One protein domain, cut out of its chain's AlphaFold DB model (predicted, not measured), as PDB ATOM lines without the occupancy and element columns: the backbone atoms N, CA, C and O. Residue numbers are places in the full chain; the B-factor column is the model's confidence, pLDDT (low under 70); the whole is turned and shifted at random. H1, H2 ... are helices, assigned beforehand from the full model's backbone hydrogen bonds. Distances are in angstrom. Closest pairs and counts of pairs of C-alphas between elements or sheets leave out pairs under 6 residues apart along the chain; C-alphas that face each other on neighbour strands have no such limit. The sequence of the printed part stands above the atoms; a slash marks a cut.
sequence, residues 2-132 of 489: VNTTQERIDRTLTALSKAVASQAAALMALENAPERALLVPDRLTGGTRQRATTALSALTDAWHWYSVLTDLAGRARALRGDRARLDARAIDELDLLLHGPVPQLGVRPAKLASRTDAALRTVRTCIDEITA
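This is residues 2 to 132 of the 489 residues of an uncharacterized protein of Candidatus Frankia datiscae (UniProt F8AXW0). A rod-shaped bundle: H3 runs along most of it, with H1 beside it and H4 and H5 following one another along H3; short H2 crosses the end where H5 finishes. The 131 printed residues hold five named helices, H1 to H5, and no named strand: all helix, loose, radius of gyration of the C-alphas 18.2 A, spans 59 by 25 by 19 A.

H3, residues 46 to 80, touches H5, residues 109 to 132, opposite ways at 32 degrees, a shallow tilt; closest C-alphas Ala 55 and Val 123, 4.7 A. H4, residues 88 to 99, forms a hairpin with H3, closest C-alphas Ala 76 and Leu 94, 6.3 A. H1, residues 2 to 31, touches H3 with residues 13 to 27 alone, closest C-alphas Ser 17 and Ala 73, 6.2 A. H2, residues 34 to 39, touches H5 about perpendicular, 89 degrees, closest C-alphas Glu 35 and Ile 127, 6.8 A. Every O i to N i+4 pair is within hydrogen-bond range except in H2, 0 of 2, with 3 of 3 i+3 pairs.

H3 measures 50.7 A, H1 43.3 A, H5 34.5 A. C-alpha 2 is at (-10.704, -4.927, -34.443), C-alpha 132 at (-40.462, -28.189, 3.567).

The farthest C-alphas, Thr 45 and Arg 85, are 59.2 A apart. The printed part has no cut and no long link; residue 2 is under pLDDT 70.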
ATOM      1  N   VAL A   2     -11.305  -4.990 -35.802       60.19
ATOM      2  CA  VAL A   2     -10.704  -4.927 -34.443       60.19
ATOM      3  C   VAL A   2     -11.667  -4.412 -33.352       60.19
ATOM      4  O   VAL A   2     -11.703  -4.974 -32.261       60.19
ATOM      5  N   ASN A   3     -12.510  -3.415 -33.657       70.06
ATOM      6  CA  ASN A   3     -13.462  -2.851 -32.684       70.06
ATOM      7  C   ASN A   3     -14.510  -3.877 -32.210       70.06
ATOM      8  O   ASN A   3     -14.810  -3.970 -31.026       70.06
ATOM      9  N   THR A   4     -15.002  -4.716 -33.125       79.69
ATOM     10  CA  THR A   4     -16.043  -5.717 -32.847       79.69
ATOM     11  C   THR A   4     -15.523  -6.859 -31.965       79.69
ATOM     12  O   THR A   4     -16.260  -7.390 -31.132       79.69
ATOM     13  N   THR A   5     -14.245  -7.228 -32.109       84.06
ATOM     14  CA  THR A   5     -13.592  -8.251 -31.274       84.06
ATOM     15  C   THR A   5     -13.336  -7.734 -29.859       84.06
ATOM     16  O   THR A   5     -13.634  -8.440 -28.895       84.06
ATOM     17  N   GLN A   6     -12.871  -6.488 -29.716       85.94
ATOM     18  CA  GLN A   6     -12.669  -5.857 -28.408       85.94
ATOM     19  C   GLN A   6     -14.002  -5.674 -27.656       85.94
ATOM     20  O   GLN A   6     -14.104  -6.050 -26.492       85.94
ATOM     21  N   GLU A   7     -15.065  -5.227 -28.332       88.38
ATOM     22  CA  GLU A   7     -16.418  -5.144 -27.755       88.38
ATOM     23  C   GLU A   7     -16.970  -6.511 -27.314       88.38
ATOM     24  O   GLU A   7     -17.732  -6.604 -26.348       88.38
ATOM     25  N   ARG A   8     -16.631  -7.596 -28.025       91.94
ATOM     26  CA  ARG A   8     -16.987  -8.963 -27.614       91.94
ATOM     27  C   ARG A   8     -16.236  -9.366 -26.343       91.94
ATOM     28  O   ARG A   8     -16.874  -9.865 -25.420       91.94
ATOM     29  N   ILE A   9     -14.925  -9.128 -26.288       91.56
ATOM     30  CA  ILE A   9     -14.079  -9.402 -25.115       91.56
ATOM     31  C   ILE A   9     -14.606  -8.652 -23.887       91.56
ATOM     32  O   ILE A   9     -14.829  -9.275 -22.849       91.56
ATOM     33  N   ASP A  10     -14.893  -7.355 -24.021       91.44
ATOM     34  CA  ASP A  10     -15.370  -6.512 -22.919       91.44
ATOM     35  C   ASP A  10     -16.742  -6.975 -22.403       91.44
ATOM     36  O   ASP A  10     -16.957  -7.076 -21.189       91.44
ATOM     37  N   ARG A  11     -17.656  -7.366 -23.303       93.12
ATOM     38  CA  ARG A  11     -18.943  -7.969 -22.916       93.12
ATOM     39  C   ARG A  11     -18.766  -9.298 -22.187       93.12
ATOM     40  O   ARG A  11     -19.393  -9.495 -21.146       93.12
ATOM     41  N   THR A  12     -17.923 -10.198 -22.694       94.19
ATOM     42  CA  THR A  12     -17.685 -11.508 -22.064       94.19
ATOM     43  C   THR A  12     -17.020 -11.353 -20.695       94.19
ATOM     44  O   THR A  12     -17.444 -11.997 -19.736       94.19
ATOM     45  N   LEU A  13     -16.038 -10.455 -20.563       94.19
ATOM     46  CA  LEU A  13     -15.379 -10.148 -19.293       94.19
ATOM     47  C   LEU A  13     -16.352  -9.550 -18.268       94.19
ATOM     48  O   LEU A  13     -16.327  -9.924 -17.091       94.19
ATOM     49  N   THR A  14     -17.236  -8.654 -18.716       95.06
ATOM     50  CA  THR A  14     -18.290  -8.068 -17.878       95.06
ATOM     51  C   THR A  14     -19.262  -9.143 -17.395       95.06
ATOM     52  O   THR A  14     -19.547  -9.228 -16.200       95.06
ATOM     53  N   ALA A  15     -19.732 -10.013 -18.296       94.62
ATOM     54  CA  ALA A  15     -20.639 -11.108 -17.958       94.62
ATOM     55  C   ALA A  15     -20.004 -12.104 -16.975       94.62
ATOM     56  O   ALA A  15     -20.633 -12.472 -15.983       94.62
ATOM     57  N   LEU A  16     -18.746 -12.490 -17.205       94.94
ATOM     58  CA  LEU A  16     -18.004 -13.377 -16.313       94.94
ATOM     59  C   LEU A  16     -17.790 -12.741 -14.933       94.94
ATOM     60  O   LEU A  16     -18.017 -13.393 -13.919       94.94
ATOM     61  N   SER A  17     -17.399 -11.466 -14.878       94.75
ATOM     62  CA  SER A  17     -17.208 -10.758 -13.605       94.75
ATOM     63  C   SER A  17     -18.510 -10.651 -12.814       94.75
ATOM     64  O   SER A  17     -18.506 -10.856 -11.602       94.75
ATOM     65  N   LYS A  18     -19.632 -10.396 -13.500       96.19
ATOM     66  CA  LYS A  18     -20.963 -10.406 -12.888       96.19
ATOM     67  C   LYS A  18     -21.320 -11.791 -12.340       96.19
ATOM     68  O   LYS A  18     -21.811 -11.871 -11.218       96.19
ATOM     69  N   ALA A  19     -21.043 -12.858 -13.093       96.25
ATOM     70  CA  ALA A  19     -21.286 -14.231 -12.651       96.25
ATOM     71  C   ALA A  19     -20.474 -14.575 -11.391       96.25
ATOM     72  O   ALA A  19     -21.053 -15.016 -10.400       96.25
ATOM     73  N   VAL A  20     -19.169 -14.277 -11.384       96.69
ATOM     74  CA  VAL A  20     -18.289 -14.478 -10.218       96.69
ATOM     75  C   VAL A  20     -18.813 -13.720  -8.996       96.69
ATOM     76  O   VAL A  20     -18.920 -14.303  -7.921       96.69
ATOM     77  N   ALA A  21     -19.218 -12.455  -9.151       96.25
ATOM     78  CA  ALA A  21     -19.780 -11.675  -8.047       96.25
ATOM     79  C   ALA A  21     -21.090 -12.279  -7.504       96.25
ATOM     80  O   ALA A  21     -21.266 -12.379  -6.290       96.25
ATOM     81  N   SER A  22     -21.998 -12.729  -8.382       96.81
ATOM     82  CA  SER A  22     -23.236 -13.392  -7.945       96.81
ATOM     83  C   SER A  22     -22.986 -14.739  -7.264       96.81
ATOM     84  O   SER A  22     -23.658 -15.064  -6.287       96.81
ATOM     85  N   GLN A  23     -21.999 -15.502  -7.735       97.62
ATOM     86  CA  GLN A  23     -21.617 -16.789  -7.156       97.62
ATOM     87  C   GLN A  23     -20.974 -16.611  -5.784       97.62
ATOM     88  O   GLN A  23     -21.312 -17.354  -4.869       97.62
ATOM     89  N   ALA A  24     -20.130 -15.590  -5.611       96.81
ATOM     90  CA  ALA A  24     -19.580 -15.218  -4.312       96.81
ATOM     91  C   ALA A  24     -20.697 -14.908  -3.305       96.81
ATOM     92  O   ALA A  24     -20.705 -15.445  -2.201       96.81
ATOM     93  N   ALA A  25     -21.679 -14.094  -3.707       96.56
ATOM     94  CA  ALA A  25     -22.817 -13.764  -2.854       96.56
ATOM     95  C   ALA A  25     -23.635 -15.011  -2.473       96.56
ATOM     96  O   ALA A  25     -24.001 -15.171  -1.312       96.56
ATOM     97  N   ALA A  26     -23.882 -15.915  -3.426       95.88
ATOM     98  CA  ALA A  26     -24.618 -17.156  -3.188       95.88
ATOM     99  C   ALA A  26     -23.859 -18.141  -2.280       95.88
ATOM    100  O   ALA A  26     -24.461 -18.713  -1.373       95.88
ATOM    101  N   LEU A  27     -22.550 -18.313  -2.486       96.50
ATOM    102  CA  LEU A  27     -21.695 -19.142  -1.632       96.50
ATOM    103  C   LEU A  27     -21.677 -18.612  -0.198       96.50
ATOM    104  O   LEU A  27     -21.925 -19.371   0.731       96.50
ATOM    105  N   MET A  28     -21.484 -17.303  -0.021       95.56
ATOM    106  CA  MET A  28     -21.510 -16.682   1.305       95.56
ATOM    107  C   MET A  28     -22.893 -16.763   1.960       95.56
ATOM    108  O   MET A  28     -22.987 -16.977   3.166       95.56
ATOM    109  N   ALA A  29     -23.974 -16.620   1.191       94.31
ATOM    110  CA  ALA A  29     -25.327 -16.802   1.709       94.31
ATOM    111  C   ALA A  29     -25.560 -18.241   2.196       94.31
ATOM    112  O   ALA A  29     -26.152 -18.427   3.254       94.31
ATOM    113  N   LEU A  30     -25.067 -19.250   1.468       93.38
ATOM    114  CA  LEU A  30     -25.139 -20.658   1.876       93.38
ATOM    115  C   LEU A  30     -24.241 -20.972   3.081       93.38
ATOM    116  O   LEU A  30     -24.644 -21.743   3.947       93.38
ATOM    117  N   GLU A  31     -23.045 -20.384   3.151       90.38
ATOM    118  CA  GLU A  31     -22.107 -20.549   4.271       90.38
ATOM    119  C   GLU A  31     -22.733 -20.062   5.586       90.38
ATOM    120  O   GLU A  31     -22.632 -20.742   6.606       90.38
ATOM    121  N   ASN A  32     -23.417 -18.915   5.523       91.25
ATOM    122  CA  ASN A  32     -24.040 -18.239   6.660       91.25
ATOM    123  C   ASN A  32     -25.478 -18.702   6.951       91.25
ATOM    124  O   ASN A  32     -26.068 -18.267   7.941       91.25
ATOM    125  N   ALA A  33     -26.064 -19.548   6.101       89.75
ATOM    126  CA  ALA A  33     -27.426 -20.036   6.276       89.75
ATOM    127  C   ALA A  33     -27.499 -21.000   7.477       89.75
ATOM    128  O   ALA A  33     -26.821 -22.035   7.461       89.75
ATOM    129  N   PRO A  34     -28.333 -20.737   8.503       89.00
ATOM    130  CA  PRO A  34     -28.500 -21.670   9.619       89.00
ATOM    131  C   PRO A  34     -29.030 -23.033   9.154       89.00
ATOM    132  O   PRO A  34     -28.707 -24.064   9.743       89.00
ATOM    133  N   GLU A  35     -29.776 -23.068   8.048       88.44
ATOM    134  CA  GLU A  35     -30.317 -24.279   7.438       88.44
ATOM    135  C   GLU A  35     -29.225 -25.198   6.866       88.44
ATOM    136  O   GLU A  35     -29.469 -26.376   6.619       88.44
ATOM    137  N   ARG A  36     -27.981 -24.729   6.713       84.50
ATOM    138  CA  ARG A  36     -26.851 -25.604   6.361       84.50
ATOM    139  C   ARG A  36     -26.598 -26.665   7.435       84.50
ATOM    140  O   ARG A  36     -26.181 -27.774   7.104       84.50
ATOM    141  N   ALA A  37     -26.914 -26.372   8.701       85.88
ATOM    142  CA  ALA A  37     -26.830 -27.339   9.798       85.88
ATOM    143  C   ALA A  37     -27.758 -28.554   9.605       85.88
ATOM    144  O   ALA A  37     -27.591 -29.574  10.274       85.88
ATOM    145  N   LEU A  38     -28.719 -28.463   8.683       84.31
ATOM    146  CA  LEU A  38     -29.622 -29.549   8.322       84.31
ATOM    147  C   LEU A  38     -28.947 -30.605   7.439       84.31
ATOM    148  O   LEU A  38     -29.390 -31.748   7.410       84.31
ATOM    149  N   LEU A  39     -27.858 -30.254   6.748       87.56
ATOM    150  CA  LEU A  39     -27.140 -31.139   5.829       87.56
ATOM    151  C   LEU A  39     -26.053 -31.978   6.520       87.56
ATOM    152  O   LEU A  39     -25.074 -32.336   5.879       87.56
ATOM    153  N   VAL A  40     -26.182 -32.292   7.813       88.19
ATOM    154  CA  VAL A  40     -25.190 -33.104   8.546       88.19
ATOM    155  C   VAL A  40     -25.428 -34.596   8.263       88.19
ATOM    156  O   VAL A  40     -26.373 -35.162   8.820       88.19
ATOM    157  N   PRO A  41     -24.592 -35.277   7.448       84.69
ATOM    158  CA  PRO A  41     -24.903 -36.624   6.949       84.69
ATOM    159  C   PRO A  41     -25.030 -37.678   8.052       84.69
ATOM    160  O   PRO A  41     -25.834 -38.603   7.929       84.69
ATOM    161  N   ASP A  42     -24.289 -37.503   9.148       88.94
ATOM    162  CA  ASP A  42     -24.271 -38.424  10.289       88.94
ATOM    163  C   ASP A  42     -25.603 -38.465  11.046       88.94
ATOM    164  O   ASP A  42     -25.925 -39.461  11.690       88.94
ATOM    165  N   ARG A  43     -26.399 -37.392  10.956       88.88
ATOM    166  CA  ARG A  43     -27.720 -37.288  11.596       88.88
ATOM    167  C   ARG A  43     -28.864 -37.728  10.687       88.88
ATOM    168  O   ARG A  43     -29.974 -37.936  11.165       88.88
ATOM    169  N   LEU A  44     -28.597 -37.855   9.391       94.38
ATOM    170  CA  LEU A  44     -29.586 -38.202   8.377       94.38
ATOM    171  C   LEU A  44     -29.500 -39.686   8.046       94.38
ATOM    172  O   LEU A  44     -28.440 -40.286   8.189       94.38
ATOM    173  N   THR A  45     -30.574 -40.292   7.553       94.19
ATOM    174  CA  THR A  45     -30.584 -41.675   7.046       94.19
ATOM    175  C   THR A  45     -31.273 -41.753   5.677       94.19
ATOM    176  O   THR A  45     -31.791 -40.756   5.171       94.19
ATOM    177  N   GLY A  46     -31.179 -42.918   5.026       94.31
ATOM    178  CA  GLY A  46     -31.900 -43.237   3.788       94.31
ATOM    179  C   GLY A  46     -31.738 -42.227   2.645       94.31
ATOM    180  O   GLY A  46     -30.626 -41.780   2.339       94.31
ATOM    181  N   GLY A  47     -32.848 -41.903   1.979       94.69
ATOM    182  CA  GLY A  47     -32.853 -41.026   0.805       94.69
ATOM    183  C   GLY A  47     -32.499 -39.578   1.141       94.69
ATOM    184  O   GLY A  47     -31.837 -38.914   0.339       94.69
ATOM    185  N   THR A  48     -32.828 -39.115   2.351       96.31
ATOM    186  CA  THR A  48     -32.423 -37.780   2.814       96.31
ATOM    187  C   THR A  48     -30.906 -37.677   2.937       96.31
ATOM    188  O   THR A  48     -30.320 -36.722   2.424       96.31
ATOM    189  N   ARG A  49     -30.239 -38.687   3.520       96.31
ATOM    190  CA  ARG A  49     -28.766 -38.734   3.565       96.31
ATOM    191  C   ARG A  49     -28.171 -38.712   2.159       96.31
ATOM    192  O   ARG A  49     -27.260 -37.934   1.901       96.31
ATOM    193  N   GLN A  50     -28.694 -39.526   1.241       95.00
ATOM    194  CA  GLN A  50     -28.190 -39.579  -0.135       95.00
ATOM    195  C   GLN A  50     -28.290 -38.218  -0.839       95.00
ATOM    196  O   GLN A  50     -27.352 -37.789  -1.525       95.00
ATOM    197  N   ARG A  51     -29.419 -37.522  -0.661       95.06
ATOM    198  CA  ARG A  51     -29.634 -36.192  -1.236       95.06
ATOM    199  C   ARG A  51     -28.691 -35.160  -0.614       95.06
ATOM    200  O   ARG A  51     -28.049 -34.421  -1.360       95.06
ATOM    201  N   ALA A  52     -28.537 -35.174   0.710       95.31
ATOM    202  CA  ALA A  52     -27.639 -34.273   1.429       95.31
ATOM    203  C   ALA A  52     -26.169 -34.470   1.026       95.31
ATOM    204  O   ALA A  52     -25.486 -33.497   0.719       95.31
ATOM    205  N   THR A  53     -25.691 -35.714   0.928       95.62
ATOM    206  CA  THR A  53     -24.332 -36.015   0.445       95.62
ATOM    207  C   THR A  53     -24.115 -35.495  -0.975       95.62
ATOM    208  O   THR A  53     -23.092 -34.879  -1.256       95.62
ATOM    209  N   THR A  54     -25.097 -35.675  -1.866       95.69
ATOM    210  CA  THR A  54     -25.030 -35.147  -3.240       95.69
ATOM    211  C   THR A  54     -24.931 -33.617  -3.250       95.69
ATOM    212  O   THR A  54     -24.131 -33.057  -4.000       95.69
ATOM    213  N   ALA A  55     -25.698 -32.932  -2.395       96.06
ATOM    214  CA  ALA A  55     -25.617 -31.482  -2.239       96.06
ATOM    215  C   ALA A  55     -24.249 -31.037  -1.694       96.06
ATOM    216  O   ALA A  55     -23.656 -30.108  -2.232       96.06
ATOM    217  N   LEU A  56     -23.704 -31.710  -0.678       94.75
ATOM    218  CA  LEU A  56     -22.386 -31.376  -0.121       94.75
ATOM    219  C   LEU A  56     -21.246 -31.565  -1.135       94.75
ATOM    220  O   LEU A  56     -20.346 -30.724  -1.204       94.75
ATOM    221  N   SER A  57     -21.300 -32.615  -1.959       96.25
ATOM    222  CA  SER A  57     -20.355 -32.788  -3.069       96.25
ATOM    223  C   SER A  57     -20.484 -31.653  -4.088       96.25
ATOM    224  O   SER A  57     -19.480 -31.045  -4.450       96.25
ATOM    225  N   ALA A  58     -21.713 -31.284  -4.472       96.50
ATOM    226  CA  ALA A  58     -21.952 -30.154  -5.372       96.50
ATOM    227  C   ALA A  58     -21.453 -28.819  -4.787       96.50
ATOM    228  O   ALA A  58     -20.914 -27.989  -5.516       96.50
ATOM    229  N   LEU A  59     -21.582 -28.608  -3.472       95.88
ATOM    230  CA  LEU A  59     -21.044 -27.427  -2.794       95.88
ATOM    231  C   LEU A  59     -19.510 -27.389  -2.852       95.88
ATOM    232  O   LEU A  59     -18.929 -26.331  -3.089       95.88
ATOM    233  N   THR A  60     -18.863 -28.540  -2.669       96.50
ATOM    234  CA  THR A  60     -17.401 -28.674  -2.772       96.50
ATOM    235  C   THR A  60     -16.924 -28.343  -4.189       96.50
ATOM    236  O   THR A  60     -16.008 -27.536  -4.361       96.50
ATOM    237  N   ASP A  61     -17.600 -28.883  -5.206       96.88
ATOM    238  CA  ASP A  61     -17.327 -28.576  -6.613       96.88
ATOM    239  C   ASP A  61     -17.548 -27.089  -6.929       96.88
ATOM    240  O   ASP A  61     -16.737 -26.473  -7.623       96.88
ATOM    241  N   ALA A  62     -18.609 -26.479  -6.389       97.19
ATOM    242  CA  ALA A  62     -18.909 -25.064  -6.592       97.19
ATOM    243  C   ALA A  62     -17.800 -24.152  -6.048       97.19
ATOM    244  O   ALA A  62     -17.408 -23.212  -6.739       97.19
ATOM    245  N   TRP A  63     -17.257 -24.444  -4.860       97.38
ATOM    246  CA  TRP A  63     -16.111 -23.719  -4.299       97.38
ATOM    247  C   TRP A  63     -14.863 -23.849  -5.175       97.38
ATOM    248  O   TRP A  63     -14.209 -22.844  -5.469       97.38
ATOM    249  N   HIS A  64     -14.563 -25.063  -5.646       97.12
ATOM    250  CA  HIS A  64     -13.430 -25.308  -6.537       97.12
ATOM    251  C   HIS A  64     -13.577 -24.571  -7.879       97.12
ATOM    252  O   HIS A  64     -12.650 -23.911  -8.347       97.12
ATOM    253  N   TRP A  65     -14.750 -24.627  -8.510       97.38
ATOM    254  CA  TRP A  65     -14.982 -23.929  -9.776       97.38
ATOM    255  C   TRP A  65     -15.019 -22.410  -9.604       97.38
ATOM    256  O   TRP A  65     -14.535 -21.688 -10.475       97.38
ATOM    257  N   TYR A  66     -15.544 -21.913  -8.483       97.38
ATOM    258  CA  TYR A  66     -15.529 -20.491  -8.149       97.38
ATOM    259  C   TYR A  66     -14.103 -19.943  -8.004       97.38
ATOM    260  O   TYR A  66     -13.824 -18.869  -8.544       97.38
ATOM    261  N   SER A  67     -13.183 -20.665  -7.348       96.88
ATOM    262  CA  SER A  67     -11.788 -20.213  -7.231       96.88
ATOM    263  C   SER A  67     -11.125 -20.110  -8.608       96.88
ATOM    264  O   SER A  67     -10.544 -19.078  -8.939       96.88
ATOM    265  N   VAL A  68     -11.329 -21.113  -9.472       96.50
ATOM    266  CA  VAL A  68     -10.829 -21.111 -10.859       96.50
ATOM    267  C   VAL A  68     -11.399 -19.939 -11.673       96.50
ATOM    268  O   VAL A  68     -10.660 -19.274 -12.404       96.50
ATOM    269  N   LEU A  69     -12.703 -19.665 -11.561       95.69
ATOM    270  CA  LEU A  69     -13.354 -18.549 -12.259       95.69
ATOM    271  C   LEU A  69     -12.879 -17.187 -11.743       95.69
ATOM    272  O   LEU A  69     -12.710 -16.262 -12.540       95.69
ATOM    273  N   THR A  70     -12.643 -17.064 -10.437       96.62
ATOM    274  CA  THR A  70     -12.143 -15.838  -9.801       96.62
ATOM    275  C   THR A  70     -10.727 -15.518 -10.269       96.62
ATOM    276  O   THR A  70     -10.478 -14.393 -10.709       96.62
ATOM    277  N   ASP A  71      -9.837 -16.512 -10.283       96.19
ATOM    278  CA  ASP A  71      -8.470 -16.370 -10.793       96.19
ATOM    279  C   ASP A  71      -8.462 -16.005 -12.282       96.19
ATOM    280  O   ASP A  71      -7.730 -15.114 -12.722       96.19
ATOM    281  N   LEU A  72      -9.313 -16.661 -13.079       95.31
ATOM    282  CA  LEU A  72      -9.451 -16.379 -14.505       95.31
ATOM    283  C   LEU A  72      -9.951 -14.952 -14.747       95.31
ATOM    284  O   LEU A  72      -9.351 -14.227 -15.540       95.31
ATOM    285  N   ALA A  73     -11.001 -14.520 -14.049       94.50
ATOM    286  CA  ALA A  73     -11.524 -13.164 -14.168       94.50
ATOM    287  C   ALA A  73     -10.504 -12.113 -13.691       94.50
ATOM    288  O   ALA A  73     -10.394 -11.052 -14.303       94.50
ATOM    289  N   GLY A  74      -9.726 -12.411 -12.645       94.94
ATOM    290  CA  GLY A  74      -8.623 -11.569 -12.175       94.94
ATOM    291  C   GLY A  74      -7.537 -11.383 -13.236       94.94
ATOM    292  O   GLY A  74      -7.204 -10.247 -13.577       94.94
ATOM    293  N   ARG A  75      -7.053 -12.483 -13.833       94.62
ATOM    294  CA  ARG A  75      -6.077 -12.438 -14.938       94.62
ATOM    295  C   ARG A  75      -6.614 -11.693 -16.158       94.62
ATOM    296  O   ARG A  75      -5.907 -10.861 -16.714       94.62
ATOM    297  N   ALA A  76      -7.870 -11.937 -16.539       94.00
ATOM    298  CA  ALA A  76      -8.510 -11.244 -17.654       94.00
ATOM    299  C   ALA A  76      -8.575  -9.724 -17.432       94.00
ATOM    300  O   ALA A  76      -8.267  -8.955 -18.339       94.00
ATOM    301  N   ARG A  77      -8.933  -9.276 -16.220       93.62
ATOM    302  CA  ARG A  77      -8.953  -7.844 -15.874       93.62
ATOM    303  C   ARG A  77      -7.557  -7.232 -15.896       93.62
ATOM    304  O   ARG A  77      -7.392  -6.152 -16.452       93.62
ATOM    305  N   ALA A  78      -6.561  -7.927 -15.346       93.06
ATOM    306  CA  ALA A  78      -5.175  -7.461 -15.353       93.06
ATOM    307  C   ALA A  78      -4.618  -7.321 -16.783       93.06
ATOM    308  O   ALA A  78      -3.982  -6.318 -17.105       93.06
ATOM    309  N   LEU A  79      -4.907  -8.291 -17.661       92.31
ATOM    310  CA  LEU A  79      -4.527  -8.236 -19.076       92.31
ATOM    311  C   LEU A  79      -5.264  -7.117 -19.821       92.31
ATOM    312  O   LEU A  79      -4.637  -6.392 -20.596       92.31
ATOM    313  N   ARG A  80      -6.567  -6.932 -19.563       92.50
ATOM    314  CA  ARG A  80      -7.374  -5.874 -20.184       92.50
ATOM    315  C   ARG A  80      -6.888  -4.472 -19.802       92.50
ATOM    316  O   ARG A  80      -6.709  -3.642 -20.699       92.50
ATOM    317  N   GLY A  81      -6.664  -4.238 -18.506       89.62
ATOM    318  CA  GLY A  81      -6.273  -2.948 -17.929       89.62
ATOM    319  C   GLY A  81      -7.161  -1.774 -18.365       89.62
ATOM    320  O   GLY A  81      -8.232  -1.963 -18.942       89.62
ATOM    321  N   ASP A  82      -6.666  -0.551 -18.176       84.88
ATOM    322  CA  ASP A  82      -7.395   0.688 -18.512       84.88
ATOM    323  C   ASP A  82      -7.074   1.222 -19.923       84.88
ATOM    324  O   ASP A  82      -7.309   2.384 -20.255       84.88
ATOM    325  N   ARG A  83      -6.488   0.385 -20.786       83.50
ATOM    326  CA  ARG A  83      -5.984   0.822 -22.097       83.50
ATOM    327  C   ARG A  83      -7.139   1.090 -23.065       83.50
ATOM    328  O   ARG A  83      -8.029   0.253 -23.224       83.50
ATOM    329  N   ALA A  84      -7.087   2.215 -23.783       79.94
ATOM    330  CA  ALA A  84      -8.089   2.565 -24.797       79.94
ATOM    331  C   ALA A  84      -8.077   1.604 -26.007       79.94
ATOM    332  O   ALA A  84      -9.124   1.304 -26.579       79.94
ATOM    333  N   ARG A  85      -6.899   1.088 -26.380       81.75
ATOM    334  CA  ARG A  85      -6.712   0.075 -27.430       81.75
ATOM    335  C   ARG A  85      -5.783  -1.031 -26.941       81.75
ATOM    336  O   ARG A  85      -4.805  -0.752 -26.251       81.75
ATOM    337  N   LEU A  86      -6.105  -2.264 -27.313       85.81
ATOM    338  CA  LEU A  86      -5.278  -3.446 -27.071       85.81
ATOM    339  C   LEU A  86      -4.419  -3.745 -28.304       85.81
ATOM    340  O   LEU A  86      -4.835  -3.472 -29.433       85.81
ATOM    341  N   ASP A  87      -3.229  -4.302 -28.092       87.88
ATOM    342  CA  ASP A  87      -2.426  -4.862 -29.176       87.88
ATOM    343  C   ASP A  87      -2.957  -6.249 -29.584       87.88
ATOM    344  O   ASP A  87      -3.761  -6.867 -28.884       87.88
ATOM    345  N   ALA A  88      -2.531  -6.741 -30.751       87.44
ATOM    346  CA  ALA A  88      -3.017  -8.015 -31.286       87.44
ATOM    347  C   ALA A  88      -2.726  -9.192 -30.336       87.44
ATOM    348  O   ALA A  88      -3.576 -10.055 -30.145       87.44
ATOM    349  N   ARG A  89      -1.564  -9.173 -29.669       89.44
ATOM    350  CA  ARG A  89      -1.170 -10.207 -28.708       89.44
ATOM    351  C   ARG A  89      -2.093 -10.244 -27.490       89.44
ATOM    352  O   ARG A  89      -2.536 -11.326 -27.119       89.44
ATOM    353  N   ALA A  90      -2.401  -9.097 -26.879       88.75
ATOM    354  CA  ALA A  90      -3.323  -9.058 -25.748       88.75
ATOM    355  C   ALA A  90      -4.751  -9.438 -26.164       88.75
ATOM    356  O   ALA A  90      -5.462 -10.044 -25.366       88.75
ATOM    357  N   ILE A  91      -5.173  -9.114 -27.394       90.81
ATOM    358  CA  ILE A  91      -6.468  -9.555 -27.937       90.81
ATOM    359  C   ILE A  91      -6.516 -11.083 -28.033       90.81
ATOM    360  O   ILE A  91      -7.467 -11.672 -27.524       90.81
ATOM    361  N   ASP A  92      -5.502 -11.721 -28.621       91.31
ATOM    362  CA  ASP A  92      -5.453 -13.181 -28.773       91.31
ATOM    363  C   ASP A  92      -5.392 -13.894 -27.413       91.31
ATOM    364  O   ASP A  92      -6.092 -14.884 -27.185       91.31
ATOM    365  N   GLU A  93      -4.602 -13.364 -26.474       92.81
ATOM    366  CA  GLU A  93      -4.486 -13.908 -25.119       92.81
ATOM    367  C   GLU A  93      -5.803 -13.780 -24.334       92.81
ATOM    368  O   GLU A  93      -6.241 -14.740 -23.696       92.81
ATOM    369  N   LEU A  94      -6.484 -12.630 -24.421       93.19
ATOM    370  CA  LEU A  94      -7.801 -12.427 -23.808       93.19
ATOM    371  C   LEU A  94      -8.883 -13.292 -24.458       93.19
ATOM    372  O   LEU A  94      -9.753 -13.808 -23.751       93.19
ATOM    373  N   ASP A  95      -8.846 -13.468 -25.779       92.56
ATOM    374  CA  ASP A  95      -9.811 -14.314 -26.474       92.56
ATOM    375  C   ASP A  95      -9.663 -15.772 -26.037       92.56
ATOM    376  O   ASP A  95     -10.649 -16.398 -25.631       92.56
ATOM    377  N   LEU A  96      -8.424 -16.276 -25.996       91.75
ATOM    378  CA  LEU A  96      -8.109 -17.614 -25.503       91.75
ATOM    379  C   LEU A  96      -8.522 -17.789 -24.038       91.75
ATOM    380  O   LEU A  96      -9.116 -18.806 -23.686       91.75
ATOM    381  N   LEU A  97      -8.259 -16.801 -23.184       93.69
ATOM    382  CA  LEU A  97      -8.554 -16.892 -21.758       93.69
ATOM    383  C   LEU A  97     -10.063 -16.845 -21.457       93.69
ATOM    384  O   LEU A  97     -10.523 -17.525 -20.543       93.69
ATOM    385  N   LEU A  98     -10.847 -16.083 -22.225       93.81
ATOM    386  CA  LEU A  98     -12.293 -15.932 -22.009       93.81
ATOM    387  C   LEU A  98     -13.149 -16.954 -22.777       93.81
ATOM    388  O   LEU A  98     -14.261 -17.267 -22.340       93.81
ATOM    389  N   HIS A  99     -12.661 -17.476 -23.906       93.12
ATOM    390  CA  HIS A  99     -13.440 -18.329 -24.817       93.12
ATOM    391  C   HIS A  99     -12.820 -19.720 -25.013       93.12
ATOM    392  O   HIS A  99     -13.528 -20.659 -25.398       93.12
ATOM    393  N   GLY A 100     -11.527 -19.876 -24.726       91.19
ATOM    394  CA  GLY A 100     -10.819 -21.149 -24.759       91.19
ATOM    395  C   GLY A 100     -11.132 -22.047 -23.556       91.19
ATOM    396  O   GLY A 100     -11.767 -21.622 -22.588       91.19
ATOM    397  N   PRO A 101     -10.749 -23.330 -23.620       93.06
ATOM    398  CA  PRO A 101     -10.908 -24.249 -22.502       93.06
ATOM    399  C   PRO A 101      -9.941 -23.897 -21.366       93.06
ATOM    400  O   PRO A 101      -8.761 -23.638 -21.597       93.06
ATOM    401  N   VAL A 102     -10.421 -23.947 -20.123       91.88
ATOM    402  CA  VAL A 102      -9.557 -23.833 -18.944       91.88
ATOM    403  C   VAL A 102      -8.638 -25.064 -18.901       91.88
ATOM    404  O   VAL A 102      -9.168 -26.175 -18.826       91.88
ATOM    405  N   PRO A 103      -7.297 -24.917 -18.910       84.81
ATOM    406  CA  PRO A 103      -6.371 -26.039 -19.112       84.81
ATOM    407  C   PRO A 103      -6.558 -27.223 -18.153       84.81
ATOM    408  O   PRO A 103      -6.439 -28.371 -18.561       84.81
ATOM    409  N   GLN A 104      -6.898 -26.949 -16.893       83.62
ATOM    410  CA  GLN A 104      -7.062 -27.965 -15.844       83.62
ATOM    411  C   GLN A 104      -8.390 -28.732 -15.937       83.62
ATOM    412  O   GLN A 104      -8.497 -29.839 -15.423       83.62
ATOM    413  N   LEU A 105      -9.411 -28.141 -16.565       89.69
ATOM    414  CA  LEU A 105     -10.784 -28.660 -16.558       89.69
ATOM    415  C   LEU A 105     -11.298 -29.020 -17.956       89.69
ATOM    416  O   LEU A 105     -12.314 -29.698 -18.070       89.69
ATOM    417  N   GLY A 106     -10.657 -28.535 -19.023       92.75
ATOM    418  CA  GLY A 106     -11.093 -28.735 -20.410       92.75
ATOM    419  C   GLY A 106     -12.424 -28.053 -20.759       92.75
ATOM    420  O   GLY A 106     -13.021 -28.339 -21.793       92.75
ATOM    421  N   VAL A 107     -12.923 -27.156 -19.902       94.25
ATOM    422  CA  VAL A 107     -14.251 -26.528 -20.018       94.25
ATOM    423  C   VAL A 107     -14.094 -25.031 -20.244       94.25
ATOM    424  O   VAL A 107     -13.238 -24.396 -19.638       94.25
ATOM    425  N   ARG A 108     -14.939 -24.448 -21.101       94.81
ATOM    426  CA  ARG A 108     -14.951 -22.996 -21.343       94.81
ATOM    427  C   ARG A 108     -15.442 -22.220 -20.108       94.81
ATOM    428  O   ARG A 108     -16.392 -22.690 -19.473       94.81
ATOM    429  N   PRO A 109     -14.930 -21.006 -19.826       94.06
ATOM    430  CA  PRO A 109     -15.308 -20.212 -18.652       94.06
ATOM    431  C   PRO A 109     -16.815 -20.007 -18.493       94.06
ATOM    432  O   PRO A 109     -17.358 -20.247 -17.421       94.06
ATOM    433  N   ALA A 110     -17.523 -19.661 -19.572       93.44
ATOM    434  CA  ALA A 110     -18.976 -19.481 -19.531       93.44
ATOM    435  C   ALA A 110     -19.721 -20.766 -19.117       93.44
ATOM    436  O   ALA A 110     -20.663 -20.723 -18.328       93.44
ATOM    437  N   LYS A 111     -19.275 -21.931 -19.611       95.75
ATOM    438  CA  LYS A 111     -19.870 -23.225 -19.250       95.75
ATOM    439  C   LYS A 111     -19.521 -23.620 -17.818       95.75
ATOM    440  O   LYS A 111     -20.367 -24.205 -17.148       95.75
ATOM    441  N   LEU A 112     -18.311 -23.299 -17.359       96.25
ATOM    442  CA  LEU A 112     -17.888 -23.505 -15.978       96.25
ATOM    443  C   LEU A 112     -18.725 -22.647 -15.019       96.25
ATOM    444  O   LEU A 112     -19.275 -23.190 -14.072       96.25
ATOM    445  N   ALA A 113     -18.948 -21.367 -15.336       96.12
ATOM    446  CA  ALA A 113     -19.850 -20.502 -14.577       96.12
ATOM    447  C   ALA A 113     -21.271 -21.084 -14.497       96.12
ATOM    448  O   ALA A 113     -21.827 -21.200 -13.409       96.12
ATOM    449  N   SER A 114     -21.828 -21.566 -15.616       96.81
ATOM    450  CA  SER A 114     -23.135 -22.240 -15.597       96.81
ATOM    451  C   SER A 114     -23.154 -23.528 -14.759       96.81
ATOM    452  O   SER A 114     -24.200 -23.873 -14.210       96.81
ATOM    453  N   ARG A 115     -22.034 -24.266 -14.680       97.31
ATOM    454  CA  ARG A 115     -21.909 -25.457 -13.820       97.31
ATOM    455  C   ARG A 115     -21.897 -25.069 -12.344       97.31
ATOM    456  O   ARG A 115     -22.624 -25.690 -11.578       97.31
ATOM    457  N   THR A 116     -21.161 -24.022 -11.973       97.50
ATOM    458  CA  THR A 116     -21.173 -23.465 -10.613       97.50
ATOM    459  C   THR A 116     -22.582 -23.038 -10.207       97.50
ATOM    460  O   THR A 116     -23.064 -23.455  -9.159       97.50
ATOM    461  N   ASP A 117     -23.300 -22.307 -11.066       97.25
ATOM    462  CA  ASP A 117     -24.687 -21.907 -10.785       97.25
ATOM    463  C   ASP A 117     -25.620 -23.114 -10.612       97.25
ATOM    464  O   ASP A 117     -26.516 -23.102  -9.768       97.25
ATOM    465  N   ALA A 118     -25.434 -24.164 -11.417       97.25
ATOM    466  CA  ALA A 118     -26.217 -25.389 -11.300       97.25
ATOM    467  C   ALA A 118     -25.940 -26.116  -9.977       97.25
ATOM    468  O   ALA A 118     -26.891 -26.525  -9.315       97.25
ATOM    469  N   ALA A 119     -24.674 -26.216  -9.568       97.12
ATOM    470  CA  ALA A 119     -24.289 -26.821  -8.298       97.12
ATOM    471  C   ALA A 119     -24.860 -26.051  -7.095       97.12
ATOM    472  O   ALA A 119     -25.458 -26.657  -6.207       97.12
ATOM    473  N   LEU A 120     -24.784 -24.715  -7.106       96.19
ATOM    474  CA  LEU A 120     -25.391 -23.866  -6.072       96.19
ATOM    475  C   LEU A 120     -26.912 -24.048  -5.994       96.19
ATOM    476  O   LEU A 120     -27.465 -24.155  -4.897       96.19
ATOM    477  N   ARG A 121     -27.594 -24.144  -7.146       96.25
ATOM    478  CA  ARG A 121     -29.030 -24.463  -7.187       96.25
ATOM    479  C   ARG A 121     -29.327 -25.837  -6.589       96.25
ATOM    480  O   ARG A 121     -30.261 -25.936  -5.807       96.25
ATOM    481  N   THR A 122     -28.533 -26.866  -6.891       95.81
ATOM    482  CA  THR A 122     -28.705 -28.208  -6.306       95.81
ATOM    483  C   THR A 122     -28.650 -28.179  -4.779       95.81
ATOM    484  O   THR A 122     -29.497 -28.793  -4.131       95.81
ATOM    485  N   VAL A 123     -27.699 -27.439  -4.198       95.75
ATOM    486  CA  VAL A 123     -27.591 -27.287  -2.738       95.75
ATOM    487  C   VAL A 123     -28.830 -26.604  -2.171       95.75
ATOM    488  O   VAL A 123     -29.431 -27.105  -1.222       95.75
ATOM    489  N   ARG A 124     -29.240 -25.482  -2.773       94.62
ATOM    490  CA  ARG A 124     -30.396 -24.714  -2.305       94.62
ATOM    491  C   ARG A 124     -31.684 -25.533  -2.364       94.62
ATOM    492  O   ARG A 124     -32.390 -25.608  -1.367       94.62
ATOM    493  N   THR A 125     -31.939 -26.200  -3.489       95.62
ATOM    494  CA  THR A 125     -33.103 -27.076  -3.659       95.62
ATOM    495  C   THR A 125     -33.127 -28.185  -2.610       95.62
ATOM    496  O   THR A 125     -34.168 -28.407  -2.005       95.62
ATOM    497  N   CYS A 126     -31.990 -28.824  -2.319       95.12
ATOM    498  CA  CYS A 126     -31.917 -29.845  -1.274       95.12
ATOM    499  C   CYS A 126     -32.305 -29.297   0.111       95.12
ATOM    500  O   CYS A 126     -33.042 -29.952   0.844       95.12
ATOM    501  N   ILE A 127     -31.810 -28.111   0.483       94.50
ATOM    502  CA  ILE A 127     -32.141 -27.477   1.769       94.50
ATOM    503  C   ILE A 127     -33.636 -27.147   1.840       94.50
ATOM    504  O   ILE A 127     -34.285 -27.444   2.845       94.50
ATOM    505  N   ASP A 128     -34.182 -26.556   0.776       94.81
ATOM    506  CA  ASP A 128     -35.589 -26.159   0.715       94.81
ATOM    507  C   ASP A 128     -36.518 -27.390   0.772       94.81
ATOM    508  O   ASP A 128     -37.495 -27.381   1.519       94.81
ATOM    509  N   GLU A 129     -36.184 -28.480   0.068       95.56
ATOM    510  CA  GLU A 129     -36.921 -29.754   0.110       95.56
ATOM    511  C   GLU A 129     -36.943 -30.362   1.519       95.56
ATOM    512  O   GLU A 129     -38.007 -30.729   2.020       95.56
ATOM    513  N   ILE A 130     -35.782 -30.444   2.179       94.81
ATOM    514  CA  ILE A 130     -35.670 -30.992   3.539       94.81
ATOM    515  C   ILE A 130     -36.471 -30.138   4.527       94.81
ATOM    516  O   ILE A 130     -37.230 -30.669   5.341       94.81
ATOM    517  N   THR A 131     -36.344 -28.814   4.432       94.38
ATOM    518  CA  THR A 131     -37.053 -27.869   5.304       94.38
ATOM    519  C   THR A 131     -38.568 -27.979   5.122       94.38
ATOM    520  O   THR A 131     -39.309 -28.066   6.102       94.38
ATOM    521  N   ALA A 132     -39.043 -28.027   3.875       95.62
ATOM    522  CA  ALA A 132     -40.462 -28.189   3.567       95.62
ATOM    523  C   ALA A 132     -41.014 -29.531   4.076       95.62
ATOM    524  O   ALA A 132     -42.106 -29.571   4.655       95.62
TER     525      ALA A 132